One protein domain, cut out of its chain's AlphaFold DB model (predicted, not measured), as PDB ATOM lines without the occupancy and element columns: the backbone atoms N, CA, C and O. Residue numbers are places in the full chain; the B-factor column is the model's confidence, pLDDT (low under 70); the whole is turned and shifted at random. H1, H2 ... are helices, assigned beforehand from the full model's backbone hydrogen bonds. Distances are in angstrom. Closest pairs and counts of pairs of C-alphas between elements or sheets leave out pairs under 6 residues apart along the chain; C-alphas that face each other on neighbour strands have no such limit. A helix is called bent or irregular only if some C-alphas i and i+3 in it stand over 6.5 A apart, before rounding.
ATOM      1  N   GLN A   9     136.905 125.375 103.641       78.88
ATOM      2  CA  GLN A   9     137.480 125.732 104.935       78.88
ATOM      3  C   GLN A   9     136.552 125.361 106.099       78.88
ATOM      4  O   GLN A   9     137.041 124.884 107.119       78.88
ATOM      5  N   LEU A  10     135.231 125.516 105.937       85.44
ATOM      6  CA  LEU A  10     134.259 125.089 106.951       85.44
ATOM      7  C   LEU A  10     134.174 123.562 107.055       85.44
ATOM      8  O   LEU A  10     133.977 123.031 108.144       85.44
ATOM      9  N   LEU A  11     134.341 122.840 105.943       84.88
ATOM     10  CA  LEU A  11     134.399 121.375 105.971       84.88
ATOM     11  C   LEU A  11     135.652 120.889 106.711       84.88
ATOM     12  O   LEU A  11     135.569 119.963 107.515       84.88
ATOM     13  N   ALA A  12     136.796 121.537 106.480       81.81
ATOM     14  CA  ALA A  12     138.037 121.222 107.179       81.81
ATOM     15  C   ALA A  12     137.949 121.523 108.687       81.81
ATOM     16  O   ALA A  12     138.389 120.703 109.493       81.81
ATOM     17  N   SER A  13     137.349 122.655 109.082       88.00
ATOM     18  CA  SER A  13     137.140 122.965 110.502       88.00
ATOM     19  C   SER A  13     136.169 121.983 111.154       88.00
ATOM     20  O   SER A  13     136.468 121.456 112.220       88.00
ATOM     21  N   ALA A  14     135.064 121.651 110.481       88.75
ATOM     22  CA  ALA A  14     134.107 120.668 110.980       88.75
ATOM     23  C   ALA A  14     134.752 119.287 111.174       88.75
ATOM     24  O   ALA A  14     134.500 118.636 112.183       88.75
ATOM     25  N   ALA A  15     135.620 118.848 110.257       89.25
ATOM     26  CA  ALA A  15     136.366 117.601 110.422       89.25
ATOM     27  C   ALA A  15     137.263 117.625 111.675       89.25
ATOM     28  O   ALA A  15     137.291 116.647 112.421       89.25
ATOM     29  N   ALA A  16     137.943 118.745 111.944       89.56
ATOM     30  CA  ALA A  16     138.764 118.909 113.143       89.56
ATOM     31  C   ALA A  16     137.929 118.933 114.437       89.56
ATOM     32  O   ALA A  16     138.299 118.291 115.421       89.56
ATOM     33  N   ASP A  17     136.781 119.614 114.435       93.94
ATOM     34  CA  ASP A  17     135.877 119.666 115.589       93.94
ATOM     35  C   ASP A  17     135.306 118.276 115.916       93.94
ATOM     36  O   ASP A  17     135.285 117.845 117.071       93.94
ATOM     37  N   VAL A  18     134.885 117.542 114.884       93.44
ATOM     38  CA  VAL A  18     134.345 116.180 115.001       93.44
ATOM     39  C   VAL A  18     135.410 115.196 115.500       93.44
ATOM     40  O   VAL A  18     135.096 114.289 116.276       93.44
ATOM     41  N   GLU A  19     136.671 115.393 115.122       92.69
ATOM     42  CA  GLU A  19     137.808 114.647 115.665       92.69
ATOM     43  C   GLU A  19     138.062 114.971 117.149       92.69
ATOM     44  O   GLU A  19     138.295 114.069 117.959       92.69
ATOM     45  N   GLY A  20     137.925 116.238 117.551       93.38
ATOM     46  CA  GLY A  20     137.987 116.641 118.959       93.38
ATOM     47  C   GLY A  20     136.896 115.986 119.815       93.38
ATOM     48  O   GLY A  20     137.172 115.485 120.910       93.38
ATOM     49  N   ILE A  21     135.666 115.915 119.294       93.06
ATOM     50  CA  ILE A  21     134.547 115.210 119.942       93.06
ATOM     51  C   ILE A  21     134.860 113.715 120.091       93.06
ATOM     52  O   ILE A  21     134.644 113.158 121.171       93.06
ATOM     53  N   ARG A  22     135.399 113.072 119.043       92.06
ATOM     54  CA  ARG A  22     135.806 111.655 119.076       92.06
ATOM     55  C   ARG A  22     136.763 111.399 120.228       92.06
ATOM     56  O   ARG A  22     136.530 110.503 121.034       92.06
ATOM     57  N   TRP A  23     137.809 112.214 120.328       92.12
ATOM     58  CA  TRP A  23     138.828 112.066 121.357       92.12
ATOM     59  C   TRP A  23     138.241 112.171 122.771       92.12
ATOM     60  O   TRP A  23     138.509 111.314 123.619       92.12
ATOM     61  N   ALA A  24     137.384 113.169 123.011       95.12
ATOM     62  CA  ALA A  24     136.705 113.333 124.297       95.12
ATOM     63  C   ALA A  24     135.815 112.122 124.633       95.12
ATOM     64  O   ALA A  24     135.814 111.641 125.769       95.12
ATOM     65  N   LEU A  25     135.101 111.586 123.639       92.88
ATOM     66  CA  LEU A  25     134.251 110.412 123.805       92.88
ATOM     67  C   LEU A  25     135.071 109.146 124.089       92.88
ATOM     68  O   LEU A  25     134.710 108.373 124.976       92.88
ATOM     69  N   THR A  26     136.188 108.930 123.392       92.62
ATOM     70  CA  THR A  26     137.095 107.803 123.662       92.62
ATOM     71  C   THR A  26     137.655 107.875 125.081       92.62
ATOM     72  O   THR A  26     137.674 106.860 125.778       92.62
ATOM     73  N   GLN A  27     138.050 109.063 125.547       95.06
ATOM     74  CA  GLN A  27     138.533 109.249 126.915       95.06
ATOM     75  C   GLN A  27     137.438 108.948 127.950       95.06
ATOM     76  O   GLN A  27     137.689 108.219 128.912       95.06
ATOM     77  N   ALA A  28     136.225 109.463 127.741       95.38
ATOM     78  CA  ALA A  28     135.094 109.210 128.629       95.38
ATOM     79  C   ALA A  28     134.739 107.714 128.691       95.38
ATOM     80  O   ALA A  28     134.553 107.167 129.779       95.38
ATOM     81  N   ASN A  29     134.714 107.030 127.542       94.44
ATOM     82  CA  ASN A  29     134.434 105.595 127.473       94.44
ATOM     83  C   ASN A  29     135.512 104.751 128.150       94.44
ATOM     84  O   ASN A  29     135.181 103.817 128.880       94.44
ATOM     85  N   ALA A  30     136.787 105.103 127.964       93.56
ATOM     86  CA  ALA A  30     137.895 104.433 128.635       93.56
ATOM     87  C   ALA A  30     137.826 104.612 130.162       93.56
ATOM     88  O   ALA A  30     138.012 103.648 130.904       93.56
ATOM     89  N   ALA A  31     137.502 105.819 130.637       96.31
ATOM     90  CA  ALA A  31     137.331 106.094 132.063       96.31
ATOM     91  C   ALA A  31     136.133 105.338 132.668       96.31
ATOM     92  O   ALA A  31     136.203 104.881 133.809       96.31
ATOM     93  N   ALA A  32     135.048 105.174 131.906       95.19
ATOM     94  CA  ALA A  32     133.854 104.457 132.342       95.19
ATOM     95  C   ALA A  32     133.991 102.924 132.277       95.19
ATOM     96  O   ALA A  32     133.291 102.226 133.012       95.19
ATOM     97  N   ALA A  33     134.875 102.381 131.433       95.62
ATOM     98  CA  ALA A  33     134.968 100.943 131.166       95.62
ATOM     99  C   ALA A  33     135.193 100.108 132.436       95.62
ATOM    100  O   ALA A  33     134.442  99.174 132.704       95.62
ATOM    101  N   GLY A  34     136.184 100.476 133.248       95.00
ATOM    102  CA  GLY A  34     136.468  99.813 134.523       95.00
ATOM    103  C   GLY A  34     135.267  99.815 135.477       95.00
ATOM    104  O   GLY A  34     134.705  98.749 135.731       95.00
ATOM    105  N   PRO A  35     134.821 100.986 135.971       96.06
ATOM    106  CA  PRO A  35     133.771 101.059 136.987       96.06
ATOM    107  C   PRO A  35     132.421 100.477 136.541       96.06
ATOM    108  O   PRO A  35     131.643 100.057 137.393       96.06
ATOM    109  N   THR A  36     132.129 100.431 135.237       95.56
ATOM    110  CA  THR A  36     130.861  99.871 134.731       95.56
ATOM    111  C   THR A  36     130.906  98.358 134.505       95.56
ATOM    112  O   THR A  36     129.892  97.693 134.704       95.56
ATOM    113  N   THR A  37     132.061  97.789 134.143       95.75
ATOM    114  CA  THR A  37     132.205  96.339 133.898       95.75
ATOM    115  C   THR A  37     132.539  95.544 135.158       95.75
ATOM    116  O   THR A  37     132.231  94.356 135.230       95.75
ATOM    117  N   SER A  38     133.122  96.187 136.175       94.88
ATOM    118  CA  SER A  38     133.503  95.550 137.441       94.88
ATOM    119  C   SER A  38     132.505  95.816 138.576       94.88
ATOM    120  O   SER A  38     132.913  95.962 139.731       94.88
ATOM    121  N   LEU A  39     131.212  95.946 138.262       94.44
ATOM    122  CA  LEU A  39     130.195  96.252 139.266       94.44
ATOM    123  C   LEU A  39     130.066  95.099 140.275       94.44
ATOM    124  O   LEU A  39     129.933  93.935 139.898       94.44
ATOM    125  N   VAL A  40     130.099  95.434 141.564       95.69
ATOM    126  CA  VAL A  40     129.974  94.473 142.668       95.69
ATOM    127  C   VAL A  40     128.535  94.474 143.185       95.69
ATOM    128  O   VAL A  40     127.847  95.493 143.119       95.69
ATOM    129  N   ALA A  41     128.069  93.328 143.689       95.25
ATOM    130  CA  ALA A  41     126.762  93.215 144.330       95.25
ATOM    131  C   ALA A  41     126.646  94.190 145.517       95.25
ATOM    132  O   ALA A  41     127.577  94.327 146.308       95.25
ATOM    133  N   ALA A  42     125.502  94.867 145.635       94.25
ATOM    134  CA  ALA A  42     125.258  95.834 146.707       94.25
ATOM    135  C   ALA A  42     125.065  95.170 148.085       94.25
ATOM    136  O   ALA A  42     125.355  95.783 149.110       94.25
ATOM    137  N   ALA A  43     124.583  93.927 148.097       94.44
ATOM    138  CA  ALA A  43     124.439  93.068 149.266       94.44
ATOM    139  C   ALA A  43     124.634  91.592 148.865       94.44
ATOM    140  O   ALA A  43     124.670  91.270 147.675       94.44
ATOM    141  N   ASP A  44     124.750  90.702 149.855       95.62
ATOM    142  CA  ASP A  44     124.991  89.256 149.669       95.62
ATOM    143  C   ASP A  44     123.764  88.473 149.160       95.62
ATOM    144  O   ASP A  44     123.780  87.244 149.106       95.62
ATOM    145  N   ASP A  45     122.686  89.162 148.784       97.69
ATOM    146  CA  ASP A  45     121.490  88.533 148.241       97.69
ATOM    147  C   ASP A  45     121.612  88.228 146.735       97.69
ATOM    148  O   ASP A  45     122.393  88.823 145.973       97.69
ATOM    149  N   GLU A  46     120.800  87.278 146.279       96.56
ATOM    150  CA  GLU A  46     120.813  86.814 144.898       96.56
ATOM    151  C   GLU A  46     120.340  87.889 143.910       96.56
ATOM    152  O   GLU A  46     120.795  87.897 142.763       96.56
ATOM    153  N   VAL A  47     119.474  88.818 144.334       97.62
ATOM    154  CA  VAL A  47     118.969  89.907 143.482       97.62
ATOM    155  C   VAL A  47     120.072  90.933 143.236       97.62
ATOM    156  O   VAL A  47     120.310  91.297 142.084       97.62
ATOM    157  N   SER A  48     120.808  91.336 144.273       97.75
ATOM    158  CA  SER A  48     121.988  92.205 144.163       97.75
ATOM    159  C   SER A  48     123.070  91.588 143.276       97.75
ATOM    160  O   SER A  48     123.650  92.270 142.426       97.75
ATOM    161  N   THR A  49     123.305  90.281 143.417       97.19
ATOM    162  CA  THR A  49     124.245  89.539 142.564       97.19
ATOM    163  C   THR A  49     123.784  89.494 141.106       97.19
ATOM    164  O   THR A  49     124.588  89.698 140.191       97.19
ATOM    165  N   ALA A  50     122.498  89.231 140.861       97.38
ATOM    166  CA  ALA A  50     121.931  89.210 139.514       97.38
ATOM    167  C   ALA A  50     121.954  90.600 138.861       97.38
ATOM    168  O   ALA A  50     122.309  90.713 137.687       97.38
ATOM    169  N   ALA A  51     121.650  91.656 139.619       97.19
ATOM    170  CA  ALA A  51     121.710  93.036 139.149       97.19
ATOM    171  C   ALA A  51     123.141  93.439 138.757       97.19
ATOM    172  O   ALA A  51     123.346  93.962 137.663       97.19
ATOM    173  N   ALA A  52     124.139  93.132 139.596       97.31
ATOM    174  CA  ALA A  52     125.544  93.401 139.281       97.31
ATOM    175  C   ALA A  52     125.991  92.698 137.987       97.31
ATOM    176  O   ALA A  52     126.606  93.321 137.120       97.31
ATOM    177  N   LYS A  53     125.609  91.425 137.809       96.81
ATOM    178  CA  LYS A  53     125.881  90.661 136.579       96.81
ATOM    179  C   LYS A  53     125.196  91.256 135.349       96.81
ATOM    180  O   LYS A  53     125.828  91.332 134.300       96.81
ATOM    181  N   LEU A  54     123.935  91.678 135.470       97.06
ATOM    182  CA  LEU A  54     123.187  92.291 134.371       97.06
ATOM    183  C   LEU A  54     123.872  93.572 133.885       97.06
ATOM    184  O   LEU A  54     124.140  93.710 132.694       97.06
ATOM    185  N   PHE A  55     124.186  94.492 134.801       97.38
ATOM    186  CA  PHE A  55     124.809  95.765 134.436       97.38
ATOM    187  C   PHE A  55     126.248  95.596 133.945       97.38
ATOM    188  O   PHE A  55     126.619  96.239 132.965       97.38
ATOM    189  N   GLY A  56     127.032  94.697 134.551       97.25
ATOM    190  CA  GLY A  56     128.374  94.372 134.060       97.25
ATOM    191  C   GLY A  56     128.349  93.760 132.656       97.25
ATOM    192  O   GLY A  56     129.142  94.148 131.798       97.25
ATOM    193  N   GLY A  57     127.395  92.862 132.385       96.88
ATOM    194  CA  GLY A  57     127.172  92.301 131.050       96.88
ATOM    195  C   GLY A  57     126.781  93.366 130.023       96.88
ATOM    196  O   GLY A  57     127.398  93.453 128.964       96.88
ATOM    197  N   TYR A  58     125.832  94.237 130.370       97.44
ATOM    198  CA  TYR A  58     125.425  95.352 129.512       97.44
ATOM    199  C   TYR A  58     126.583  96.316 129.219       97.44
ATOM    200  O   TYR A  58     126.740  96.778 128.091       97.44
ATOM    201  N   ALA A  59     127.435  96.596 130.210       96.69
ATOM    202  CA  ALA A  59     128.620  97.425 130.015       96.69
ATOM    203  C   ALA A  59     129.613  96.792 129.025       96.69
ATOM    204  O   ALA A  59     130.167  97.500 128.188       96.69
ATOM    205  N   LEU A  60     129.814  95.471 129.067       96.25
ATOM    206  CA  LEU A  60     130.665  94.767 128.100       96.25
ATOM    207  C   LEU A  60     130.096  94.834 126.675       96.25
ATOM    208  O   LEU A  60     130.841  95.099 125.729       96.25
ATOM    209  N   GLU A  61     128.784  94.645 126.517       96.38
ATOM    210  CA  GLU A  61     128.110  94.804 125.221       96.38
ATOM    211  C   GLU A  61     128.238  96.238 124.700       96.38
ATOM    212  O   GLU A  61     128.603  96.449 123.541       96.38
ATOM    213  N   TYR A  62     128.028  97.231 125.565       96.19
ATOM    214  CA  TYR A  62     128.214  98.640 125.231       96.19
ATOM    215  C   TYR A  62     129.640  98.937 124.738       96.19
ATOM    216  O   TYR A  62     129.804  99.596 123.710       96.19
ATOM    217  N   GLN A  63     130.669  98.416 125.414       95.44
ATOM    218  CA  GLN A  63     132.068  98.600 125.001       95.44
ATOM    219  C   GLN A  63     132.374  97.940 123.646       95.44
ATOM    220  O   GLN A  63     133.158  98.468 122.859       95.44
ATOM    221  N   SER A  64     131.723  96.819 123.330       93.50
ATOM    222  CA  SER A  64     131.815  96.207 121.998       93.50
ATOM    223  C   SER A  64     131.197  97.111 120.923       93.50
ATOM    224  O   SER A  64     131.830  97.424 119.910       93.50
ATOM    225  N   VAL A  65     129.984  97.617 121.172       94.56
ATOM    226  CA  VAL A  65     129.265  98.497 120.235       94.56
ATOM    227  C   VAL A  65     130.022  99.801 119.995       94.56
ATOM    228  O   VAL A  65     130.165 100.225 118.846       94.56
ATOM    229  N   ILE A  66     130.547 100.434 121.048       92.50
ATOM    230  CA  ILE A  66     131.257 101.709 120.904       92.50
ATOM    231  C   ILE A  66     132.577 101.560 120.128       92.50
ATOM    232  O   ILE A  66     133.012 102.508 119.469       92.50
ATOM    233  N   GLY A  67     133.170 100.360 120.110       89.25
ATOM    234  CA  GLY A  67     134.291 100.026 119.229       89.25
ATOM    235  C   GLY A  67     133.925 100.158 117.746       89.25
ATOM    236  O   GLY A  67     134.646 100.804 116.984       89.25
ATOM    237  N   HIS A  68     132.764  99.636 117.341       90.44
ATOM    238  CA  HIS A  68     132.261  99.784 115.969       90.44
ATOM    239  C   HIS A  68     131.940 101.240 115.614       90.44
ATOM    240  O   HIS A  68     132.262 101.695 114.515       90.44
ATOM    241  N   VAL A  69     131.348 101.986 116.549       89.06
ATOM    242  CA  VAL A  69     131.056 103.417 116.363       89.06
ATOM    243  C   VAL A  69     132.342 104.220 116.164       89.06
ATOM    244  O   VAL A  69     132.383 105.097 115.306       89.06
ATOM    245  N   THR A  70     133.405 103.896 116.902       89.88
ATOM    246  CA  THR A  70     134.702 104.578 116.773       89.88
ATOM    247  C   THR A  70     135.292 104.393 115.376       89.88
ATOM    248  O   THR A  70     135.698 105.375 114.758       89.88
ATOM    249  N   ALA A  71     135.269 103.168 114.841       88.69
ATOM    250  CA  ALA A  71     135.756 102.890 113.488       88.69
ATOM    251  C   ALA A  71     134.945 103.635 112.411       88.69
ATOM    252  O   ALA A  71     135.514 104.229 111.496       88.69
ATOM    253  N   PHE A  72     133.616 103.662 112.547       90.38
ATOM    254  CA  PHE A  72     132.754 104.445 111.658       90.38
ATOM    255  C   PHE A  72     133.089 105.941 111.708       90.38
ATOM    256  O   PHE A  72     133.163 106.600 110.672       90.38
ATOM    257  N   HIS A  73     133.301 106.484 112.908       91.56
ATOM    258  CA  HIS A  73     133.594 107.903 113.096       91.56
ATOM    259  C   HIS A  73     134.924 108.308 112.451       91.56
ATOM    260  O   HIS A  73     135.009 109.372 111.841       91.56
ATOM    261  N   GLU A  74     135.945 107.451 112.526       89.69
ATOM    262  CA  GLU A  74     137.229 107.666 111.842       89.69
ATOM    263  C   GLU A  74     137.064 107.726 110.318       89.69
ATOM    264  O   GLU A  74     137.580 108.639 109.666       89.69
ATOM    265  N   GLU A  75     136.293 106.800 109.741       90.38
ATOM    266  CA  GLU A  75     135.988 106.802 108.308       90.38
ATOM    267  C   GLU A  75     135.177 108.045 107.904       90.38
ATOM    268  O   GLU A  75     135.466 108.678 106.882       90.38
ATOM    269  N   PHE A  76     134.209 108.447 108.729       88.62
ATOM    270  CA  PHE A  76     133.408 109.647 108.503       88.62
ATOM    271  C   PHE A  76     134.276 110.912 108.456       88.62
ATOM    272  O   PHE A  76     134.193 111.673 107.490       88.62
ATOM    273  N   VAL A  77     135.153 111.117 109.446       91.44
ATOM    274  CA  VAL A  77     136.064 112.277 109.493       91.44
ATOM    275  C   VAL A  77     137.028 112.266 108.308       91.44
ATOM    276  O   VAL A  77     137.211 113.301 107.660       91.44
ATOM    277  N   ARG A  78     137.601 111.102 107.973       87.12
ATOM    278  CA  ARG A  78     138.481 110.949 106.805       87.12
ATOM    279  C   ARG A  78     137.776 111.375 105.520       87.12
ATOM    280  O   ARG A  78     138.338 112.131 104.727       87.12
ATOM    281  N   THR A  79     136.547 110.911 105.330       88.31
ATOM    282  CA  THR A  79     135.770 111.205 104.122       88.31
ATOM    283  C   THR A  79     135.339 112.672 104.079       88.31
ATOM    284  O   THR A  79     135.386 113.295 103.021       88.31
ATOM    285  N   LEU A  80     134.988 113.265 105.224       87.19
ATOM    286  CA  LEU A  80     134.654 114.688 105.319       87.19
ATOM    287  C   LEU A  80     135.852 115.583 104.968       87.19
ATOM    288  O   LEU A  80     135.705 116.541 104.206       87.19
ATOM    289  N   ALA A  81     137.045 115.244 105.461       84.56
ATOM    290  CA  ALA A  81     138.274 115.950 105.112       84.56
ATOM    291  C   ALA A  81     138.592 115.827 103.610       84.56
ATOM    292  O   ALA A  81     138.903 116.828 102.963       84.56
ATOM    293  N   ALA A  82     138.449 114.625 103.039       83.50
ATOM    294  CA  ALA A  82     138.634 114.386 101.606       83.50
ATOM    295  C   ALA A  82     137.611 115.144 100.739       83.50
ATOM    296  O   ALA A  82     137.952 115.663  99.678       83.50
ATOM    297  N   ALA A  83     136.364 115.279 101.194       82.75
ATOM    298  CA  ALA A  83     135.371 116.099 100.506       82.75
ATOM    299  C   ALA A  83     135.778 117.583 100.498       82.75
ATOM    300  O   ALA A  83     135.680 118.248  99.468       82.75
ATOM    301  N   GLY A  84     136.289 118.097 101.624       83.12
ATOM    302  CA  GLY A  84     136.823 119.458 101.707       83.12
ATOM    303  C   GLY A  84     137.941 119.713 100.690       83.12
ATOM    304  O   GLY A  84     137.902 120.714  99.972       83.12
ATOM    305  N   THR A  85     138.902 118.793 100.569       80.62
ATOM    306  CA  THR A  85     139.994 118.926  99.588       80.62
ATOM    307  C   THR A  85     139.500 118.823  98.145       80.62
ATOM    308  O   THR A  85     139.978 119.575  97.296       80.62
ATOM    309  N   ALA A  86     138.508 117.972  97.868       81.50
ATOM    310  CA  ALA A  86     137.909 117.846  96.541       81.50
ATOM    311  C   ALA A  86     137.220 119.147  96.086       81.50
ATOM    312  O   ALA A  86     137.487 119.622  94.981       81.50
ATOM    313  N   TYR A  87     136.403 119.777  96.942       81.69
ATOM    314  CA  TYR A  87     135.768 121.061  96.606       81.69
ATOM    315  C   TYR A  87     136.794 122.187  96.429       81.69
ATOM    316  O   TYR A  87     136.673 122.979  95.498       81.69
ATOM    317  N   ALA A  88     137.837 122.238  97.267       81.06
ATOM    318  CA  ALA A  88     138.924 123.204  97.084       81.06
ATOM    319  C   ALA A  88     139.656 123.005  95.743       81.06
ATOM    320  O   ALA A  88     139.975 123.980  95.061       81.06
ATOM    321  N   GLY A  89     139.892 121.751  95.347       78.25
ATOM    322  CA  GLY A  89     140.483 121.413  94.053       78.25
ATOM    323  C   GLY A  89     139.611 121.843  92.873       78.25
ATOM    324  O   GLY A  89     140.125 122.415  91.912       78.25
ATOM    325  N   ALA A  90     138.294 121.641  92.961       79.69
ATOM    326  CA  ALA A  90     137.354 122.063  91.923       79.69
ATOM    327  C   ALA A  90     137.378 123.588  91.701       79.69
ATOM    328  O   ALA A  90     137.486 124.041  90.558       79.69
ATOM    329  N   GLU A  91     137.363 124.382  92.777       80.12
ATOM    330  CA  GLU A  91     137.461 125.849  92.697       80.12
ATOM    331  C   GLU A  91     138.789 126.311  92.075       80.12
ATOM    332  O   GLU A  91     138.816 127.228  91.247       80.12
ATOM    333  N   ALA A  92     139.900 125.646  92.415       77.81
ATOM    334  CA  ALA A  92     141.206 125.944  91.833       77.81
ATOM    335  C   ALA A  92     141.249 125.659  90.319       77.81
ATOM    336  O   ALA A  92     141.727 126.497  89.550       77.81
ATOM    337  N   VAL A  93     140.708 124.517  89.875       81.56
ATOM    338  CA  VAL A  93     140.631 124.157  88.446       81.56
ATOM    339  C   VAL A  93     139.746 125.137  87.677       81.56
ATOM    340  O   VAL A  93     140.121 125.590  86.591       81.56
ATOM    341  N   ASN A  94     138.592 125.501  88.239       80.31
ATOM    342  CA  ASN A  94     137.675 126.441  87.602       80.31
ATOM    343  C   ASN A  94     138.317 127.833  87.455       80.31
ATOM    344  O   ASN A  94     138.282 128.426  86.376       80.31
ATOM    345  N   THR A  95     139.002 128.308  88.501       83.12
ATOM    346  CA  THR A  95     139.747 129.578  88.478       83.12
ATOM    347  C   THR A  95     140.849 129.558  87.417       83.12
ATOM    348  O   THR A  95     140.918 130.469  86.594       83.12
ATOM    349  N   ALA A  96     141.666 128.500  87.367       79.75
ATOM    350  CA  ALA A  96     142.736 128.363  86.376       79.75
ATOM    351  C   ALA A  96     142.203 128.324  84.933       79.75
ATOM    352  O   ALA A  96     142.794 128.928  84.038       79.75
ATOM    353  N   THR A  97     141.066 127.658  84.710       81.88
ATOM    354  CA  THR A  97     140.423 127.574  83.388       81.88
ATOM    355  C   THR A  97     139.929 128.944  82.922       81.88
ATOM    356  O   THR A  97     140.176 129.334  81.780       81.88
ATOM    357  N   ILE A  98     139.274 129.700  83.809       88.31
ATOM    358  CA  ILE A  98     138.779 131.051  83.506       88.31
ATOM    359  C   ILE A  98     139.948 132.011  83.258       88.31
ATOM    360  O   ILE A  98     139.931 132.737  82.263       88.31
ATOM    361  N   SER A  99     140.978 131.995  84.110       82.38
ATOM    362  CA  SER A  99     142.183 132.813  83.920       82.38
ATOM    363  C   SER A  99     142.891 132.486  82.604       82.38
ATOM    364  O   SER A  99     143.177 133.397  81.836       82.38
ATOM    365  N   GLY A 100     143.080 131.202  82.282       84.06
ATOM    366  CA  GLY A 100     143.695 130.788  81.018       84.06
ATOM    367  C   GLY A 100     142.886 131.205  79.783       84.06
ATOM    368  O   GLY A 100     143.462 131.622  78.779       84.06
ATOM    369  N   ALA A 101     141.552 131.155  79.856       86.06
ATOM    370  CA  ALA A 101     140.684 131.634  78.780       86.06
ATOM    371  C   ALA A 101     140.755 133.163  78.606       86.06
ATOM    372  O   ALA A 101     140.792 133.655  77.475       86.06
ATOM    373  N   LEU A 102     140.807 133.914  79.711       89.50
ATOM    374  CA  LEU A 102     140.987 135.369  79.695       89.50
ATOM    375  C   LEU A 102     142.355 135.759  79.129       89.50
ATOM    376  O   LEU A 102     142.428 136.658  78.292       89.50
ATOM    377  N   ASP A 103     143.421 135.061  79.517       85.50
ATOM    378  CA  ASP A 103     144.768 135.290  78.987       85.50
ATOM    379  C   ASP A 103     144.819 135.020  77.479       85.50
ATOM    380  O   ASP A 103     145.311 135.855  76.717       85.50
ATOM    381  N   ALA A 104     144.228 133.911  77.020       87.06
ATOM    382  CA  ALA A 104     144.136 133.585  75.598       87.06
ATOM    383  C   ALA A 104     143.352 134.643  74.798       87.06
ATOM    384  O   ALA A 104     143.731 134.973  73.672       87.06
ATOM    385  N   LEU A 105     142.287 135.204  75.379       89.00
ATOM    386  CA  LEU A 105     141.503 136.277  74.761       89.00
ATOM    387  C   LEU A 105     142.263 137.611  74.724       89.00
ATOM    388  O   LEU A 105     142.129 138.378  73.768       89.00
ATOM    389  N   THR A 106     143.048 137.904  75.760       87.25
ATOM    390  CA  THR A 106     143.698 139.211  75.931       87.25
ATOM    391  C   THR A 106     145.069 139.269  75.247       87.25
ATOM    392  O   THR A 106     145.511 140.352  74.856       87.25
ATOM    393  N   ALA A 107     145.722 138.126  75.014       88.06
ATOM    394  CA  ALA A 107     147.035 138.042  74.367       88.06
ATOM    395  C   ALA A 107     147.105 138.710  72.970       88.06
ATOM    396  O   ALA A 107     148.041 139.482  72.737       88.06
ATOM    397  N   PRO A 108     146.133 138.531  72.047       84.88
ATOM    398  CA  PRO A 108     146.134 139.228  70.757       84.88
ATOM    399  C   PRO A 108     146.037 140.753  70.898       84.88
ATOM    400  O   PRO A 108     146.691 141.490  70.164       84.88
ATOM    401  N   ILE A 109     145.248 141.232  71.865       85.25
ATOM    402  CA  ILE A 109     145.052 142.664  72.135       85.25
ATOM    403  C   ILE A 109     146.343 143.275  72.689       85.25
ATOM    404  O   ILE A 109     146.762 144.337  72.234       85.25
ATOM    405  N   GLN A 110     147.016 142.588  73.617       83.06
ATOM    406  CA  GLN A 110     148.307 143.026  74.164       83.06
ATOM    407  C   GLN A 110     149.400 143.061  73.089       83.06
ATOM    408  O   GLN A 110     150.173 144.019  73.029       83.06
ATOM    409  N   SER A 111     149.408 142.068  72.190       82.50
ATOM    410  CA  SER A 111     150.315 142.031  71.041       82.50
ATOM    411  C   SER A 111     150.088 143.198  70.074       82.50
ATOM    412  O   SER A 111     151.055 143.717  69.520       82.50
ATOM    413  N   LEU A 112     148.836 143.618  69.860       82.94
ATOM    414  CA  LEU A 112     148.485 144.760  69.005       82.94
ATOM    415  C   LEU A 112     148.830 146.110  69.651       82.94
ATOM    416  O   LEU A 112     149.163 147.059  68.942       82.94
ATOM    417  N   LEU A 113     148.773 146.202  70.981       83.00
ATOM    418  CA  LEU A 113     149.045 147.430  71.735       83.00
ATOM    419  C   LEU A 113     150.529 147.627  72.096       83.00
ATOM    420  O   LEU A 113     150.858 148.537  72.854       83.00
ATOM    421  N   GLY A 114     151.427 146.791  71.562       69.00
ATOM    422  CA  GLY A 114     152.874 146.892  71.789       69.00
ATOM    423  C   GLY A 114     153.319 146.508  73.205       69.00
ATOM    424  O   GLY A 114     154.453 146.796  73.591       69.00
ATOM    425  N   GLY A 115     152.446 145.858  73.982       61.50
ATOM    426  CA  GLY A 115     152.756 145.355  75.315       61.50
ATOM    427  C   GLY A 115     153.640 144.117  75.224       61.50
ATOM    428  O   GLY A 115     153.142 143.002  75.098       61.50
ATOM    429  N   GLY A 116     154.958 144.315  75.269       53.22
ATOM    430  CA  GLY A 116     155.916 143.228  75.459       53.22
ATOM    431  C   GLY A 116     155.575 142.420  76.714       53.22
ATOM    432  O   GLY A 116     155.228 143.004  77.737       53.22
ATOM    433  N   ALA A 117     155.652 141.091  76.580       52.81
ATOM    434  CA  ALA A 117     155.322 140.054  77.560       52.81
ATOM    435  C   ALA A 117     155.172 140.558  79.006       52.81
ATOM    436  O   ALA A 117     156.158 140.722  79.730       52.81
ATOM    437  N   ALA A 118     153.926 140.761  79.445       50.47
ATOM    438  CA  ALA A 118     153.642 140.824  80.866       50.47
ATOM    439  C   ALA A 118     154.069 139.476  81.455       50.47
ATOM    440  O   ALA A 118     153.513 138.432  81.118       50.47
ATOM    441  N   SER A 119     155.127 139.506  82.264       46.44
ATOM    442  CA  SER A 119     155.637 138.352  82.985       46.44
ATOM    443  C   SER A 119     154.475 137.726  83.749       46.44
ATOM    444  O   SER A 119     154.004 138.291  84.735       46.44
ATOM    445  N   THR A 120     154.004 136.569  83.286       46.06
ATOM    446  CA  THR A 120     153.098 135.723  84.052       46.06
ATOM    447  C   THR A 120     153.871 135.325  85.297       46.06
ATOM    448  O   THR A 120     154.748 134.460  85.247       46.06
ATOM    449  N   VAL A 121     153.621 136.007  86.415       37.91
ATOM    450  CA  VAL A 121     153.962 135.451  87.719       37.91
ATOM    451  C   VAL A 121     153.240 134.118  87.729       37.91
ATOM    452  O   VAL A 121     152.011 134.087  87.700       37.91
ATOM    453  N   ALA A 122     154.002 133.026  87.648       43.22
ATOM    454  CA  ALA A 122     153.464 131.708  87.897       43.22
ATOM    455  C   ALA A 122     152.720 131.837  89.221       43.22
ATOM    456  O   ALA A 122     153.339 132.160  90.239       43.22
ATOM    457  N   ALA A 123     151.394 131.691  89.189       41.16
ATOM    458  CA  ALA A 123     150.636 131.502  90.403       41.16
ATOM    459  C   ALA A 123     151.252 130.257  91.038       41.16
ATOM    460  O   ALA A 123     151.077 129.138  90.558       41.16
ATOM    461  N   ALA A 132     143.790 111.527  91.162       46.25
ATOM    462  CA  ALA A 132     142.874 110.596  90.534       46.25
ATOM    463  C   ALA A 132     142.151 109.910  91.681       46.25
ATOM    464  O   ALA A 132     142.820 109.452  92.614       46.25
ATOM    465  N   LEU A 133     140.821 109.982  91.675       47.19
ATOM    466  CA  LEU A 133     140.007 109.461  92.758       47.19
ATOM    467  C   LEU A 133     140.413 108.002  92.941       47.19
ATOM    468  O   LEU A 133     140.192 107.171  92.066       47.19
ATOM    469  N   ALA A 134     141.167 107.746  94.010       51.25
ATOM    470  CA  ALA A 134     141.799 106.459  94.204       51.25
ATOM    471  C   ALA A 134     140.685 105.443  94.415       51.25
ATOM    472  O   ALA A 134     139.839 105.639  95.286       51.25
ATOM    473  N   ASP A 135     140.679 104.381  93.615       44.56
ATOM    474  CA  ASP A 135     139.711 103.311  93.781       44.56
ATOM    475  C   ASP A 135     139.914 102.614  95.142       44.56
ATOM    476  O   ASP A 135     141.046 102.238  95.471       44.56
ATOM    477  N   PRO A 136     138.842 102.395  95.927       50.53
ATOM    478  CA  PRO A 136     137.455 102.770  95.649       50.53
ATOM    479  C   PRO A 136     137.162 104.258  95.923       50.53
ATOM    480  O   PRO A 136     137.473 104.783  96.994       50.53
ATOM    481  N   PHE A 137     136.481 104.916  94.982       52.78
ATOM    482  CA  PHE A 137     135.967 106.278  95.147       52.78
ATOM    483  C   PHE A 137     134.909 106.343  96.261       52.78
ATOM    484  O   PHE A 137     133.811 105.802  96.127       52.78
ATOM    485  N   VAL A 138     135.228 107.032  97.362       55.34
ATOM    486  CA  VAL A 138     134.287 107.328  98.453       55.34
ATOM    487  C   VAL A 138     134.013 108.832  98.466       55.34
ATOM    488  O   VAL A 138     134.846 109.620  98.913       55.34
ATOM    489  N   ALA A 139     132.839 109.239  97.983       51.62
ATOM    490  CA  ALA A 139     132.368 110.620  98.066       51.62
ATOM    491  C   ALA A 139     131.353 110.788  99.200       51.62
ATOM    492  O   ALA A 139     130.290 110.166  99.199       51.62
ATOM    493  N   LEU A 140     131.646 111.688 100.145       58.50
ATOM    494  CA  LEU A 140     130.643 112.171 101.090       58.50
ATOM    495  C   LEU A 140     129.805 113.259 100.414       58.50
ATOM    496  O   LEU A 140     130.229 114.406 100.269       58.50
ATOM    497  N   ILE A 141     128.594 112.891 100.007       58.59
ATOM    498  CA  ILE A 141     127.653 113.805  99.366       58.59
ATOM    499  C   ILE A 141     126.817 114.497 100.449       58.59
ATOM    500  O   ILE A 141     125.804 113.972 100.903       58.59
ATOM    501  N   MET A 142     127.208 115.713 100.839       56.06
ATOM    502  CA  MET A 142     126.313 116.623 101.564       56.06
ATOM    503  C   MET A 142     125.358 117.292 100.569       56.06
ATOM    504  O   MET A 142     125.584 118.409 100.107       56.06
ATOM    505  N   GLY A 143     124.296 116.582 100.195       52.16
ATOM    506  CA  GLY A 143     123.212 117.159  99.407       52.16
ATOM    507  C   GLY A 143     122.336 118.065 100.273       52.16
ATOM    508  O   GLY A 143     121.904 117.668 101.352       52.16
ATOM    509  N   GLY A 144     121.969 119.249  99.774       49.22
ATOM    510  CA  GLY A 144     120.903 120.081 100.357       49.22
ATOM    511  C   GLY A 144     119.498 119.459 100.256       49.22
ATOM    512  O   GLY A 144     118.506 120.178 100.301       49.22
ATOM    513  N   SER A 145     119.396 118.138 100.058       54.66
ATOM    514  CA  SER A 145     118.161 117.413  99.753       54.66
ATOM    515  C   SER A 145     117.281 117.152 100.975       54.66
ATOM    516  O   SER A 145     116.150 116.703 100.810       54.66
ATOM    517  N   GLY A 146     117.773 117.392 102.198       52.47
ATOM    518  CA  GLY A 146     117.029 117.093 103.429       52.47
ATOM    519  C   GLY A 146     116.724 115.600 103.625       52.47
ATOM    520  O   GLY A 146     116.009 115.233 104.552       52.47
ATOM    521  N   THR A 147     117.267 114.733 102.767       50.22
ATOM    522  CA  THR A 147     117.109 113.282 102.805       50.22
ATOM    523  C   THR A 147     118.472 112.643 103.062       50.22
ATOM    524  O   THR A 147     119.340 112.704 102.194       50.22
ATOM    525  N   PRO A 148     118.681 112.013 104.233       55.12
ATOM    526  CA  PRO A 148     119.957 111.380 104.577       55.12
ATOM    527  C   PRO A 148     120.304 110.162 103.699       55.12
ATOM    528  O   PRO A 148     121.399 109.623 103.818       55.12
ATOM    529  N   ILE A 149     119.396 109.739 102.810       63.12
ATOM    530  CA  ILE A 149     119.612 108.685 101.815       63.12
ATOM    531  C   ILE A 149     119.275 109.272 100.434       63.12
ATOM    532  O   ILE A 149     118.090 109.440 100.122       63.12
ATOM    533  N   PRO A 150     120.273 109.636  99.610       62.69
ATOM    534  CA  PRO A 150     120.025 110.127  98.261       62.69
ATOM    535  C   PRO A 150     119.422 109.019  97.374       62.69
ATOM    536  O   PRO A 150     119.749 107.841  97.546       62.69
ATOM    537  N   PRO A 151     118.532 109.363  96.426       69.38
ATOM    538  CA  PRO A 151     117.891 108.382  95.558       69.38
ATOM    539  C   PRO A 151     118.900 107.698  94.609       69.38
ATOM    540  O   PRO A 151     119.898 108.319  94.231       69.38
ATOM    541  N   PRO A 152     118.636 106.452  94.164       69.69
ATOM    542  CA  PRO A 152     119.559 105.672  93.329       69.69
ATOM    543  C   PRO A 152     119.973 106.369  92.028       69.69
ATOM    544  O   PRO A 152     121.121 106.256  91.606       69.69
ATOM    545  N   ASP A 153     119.060 107.122  91.416       73.69
ATOM    546  CA  ASP A 153     119.327 107.853  90.174       73.69
ATOM    547  C   ASP A 153     120.346 108.977  90.382       73.69
ATOM    548  O   ASP A 153     121.135 109.286  89.495       73.69
ATOM    549  N   TYR A 154     120.371 109.586  91.570       68.81
ATOM    550  CA  TYR A 154     121.357 110.608  91.902       68.81
ATOM    551  C   TYR A 154     122.753 109.991  92.046       68.81
ATOM    552  O   TYR A 154     123.708 110.513  91.480       68.81
ATOM    553  N   LEU A 155     122.860 108.844  92.726       67.69
ATOM    554  CA  LEU A 155     124.128 108.129  92.907       67.69
ATOM    555  C   LEU A 155     124.749 107.680  91.576       67.69
ATOM    556  O   LEU A 155     125.958 107.769  91.414       67.69
ATOM    557  N   GLN A 156     123.934 107.249  90.610       68.94
ATOM    558  CA  GLN A 156     124.415 106.809  89.291       68.94
ATOM    559  C   GLN A 156     124.916 107.951  88.395       68.94
ATOM    560  O   GLN A 156     125.647 107.700  87.442       68.94
ATOM    561  N   ASN A 157     124.532 109.195  88.688       64.62
ATOM    562  CA  ASN A 157     124.955 110.373  87.928       64.62
ATOM    563  C   ASN A 157     126.205 111.052  88.511       64.62
ATOM    564  O   ASN A 157     126.765 111.948  87.878       64.62
ATOM    565  N   VAL A 158     126.649 110.642  89.703       61.62
ATOM    566  CA  VAL A 158     127.927 111.076  90.276       61.62
ATOM    567  C   VAL A 158     129.011 110.175  89.689       61.62
ATOM    568  O   VAL A 158     129.302 109.102  90.210       61.62
TER     569      VAL A 158
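What this domain is: This is residues 9 to 123 and 132 to 158 of the 160 residues of the protein "PE domain-containing protein" of Mycobacterium shottsii (UniProt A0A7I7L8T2). A very long helix, H2, makes the length of the whole, and the shorter H1 runs back side by side with part of it as a helical hairpin. Beyond H1, residues 89 to 95 and 97 to 102 of H2 stand free, residues 113 to 123 fold back after its end, and the loose stretch 132 to 151 leads past the middle of H2 to the small helix H3. The printed part has 142 residues with three named helices in the order H1, H2, H3 and no named strand; the class is all helix. It is an extended rod, with a radius of gyration of the C-alphas of 27.9 A and spans of 101 by 36 by 27 A.

Where its parts are: H2, residues 46 to 112, is 99.4 A long, from C-alpha 46 at (120.813, 86.814, 144.898) to C-alpha 112 at (148.485, 144.760, 69.005). It has a kink of 31 degrees near residue 105 and is irregular, but only just: C-alphas 105 and 108 are 6.8 A apart. H1, residues 9 to 37, is 41.6 A long and begins at C-alpha 9 at (137.480, 125.732, 104.935). It has a kink of 30 degrees near residue 31 and is also only just irregular, with C-alphas 31 and 34 6.8 A apart. H3, residues 152 to 157, is 9.0 A long.

How they stand to each other: H2 touches H1 with residues 55 to 84 alone; the closest C-alphas, of Thr 37 and Gly 56, are 4.3 A apart. They run opposite ways at a shallow tilt of 12 degrees, a hairpin with a short link of 8 residues. H3 is apart from H1 and from H2. Every O i to N i+4 pair is within hydrogen-bond range in H3, against 23 of 25 in H1 and 60 of 63 in H2.

The domain as a whole: The C-alphas farthest apart, of Asp 45 and Gly 114, are 101.2 A apart. Residues 124 to 131 are not printed, and C-alphas 123 and 132 are 22.3 A apart across the cut. The mean pLDDT of the printed part is 81.1; residues 114 to 123, 132 to 152 and 154 to 158 are under 70.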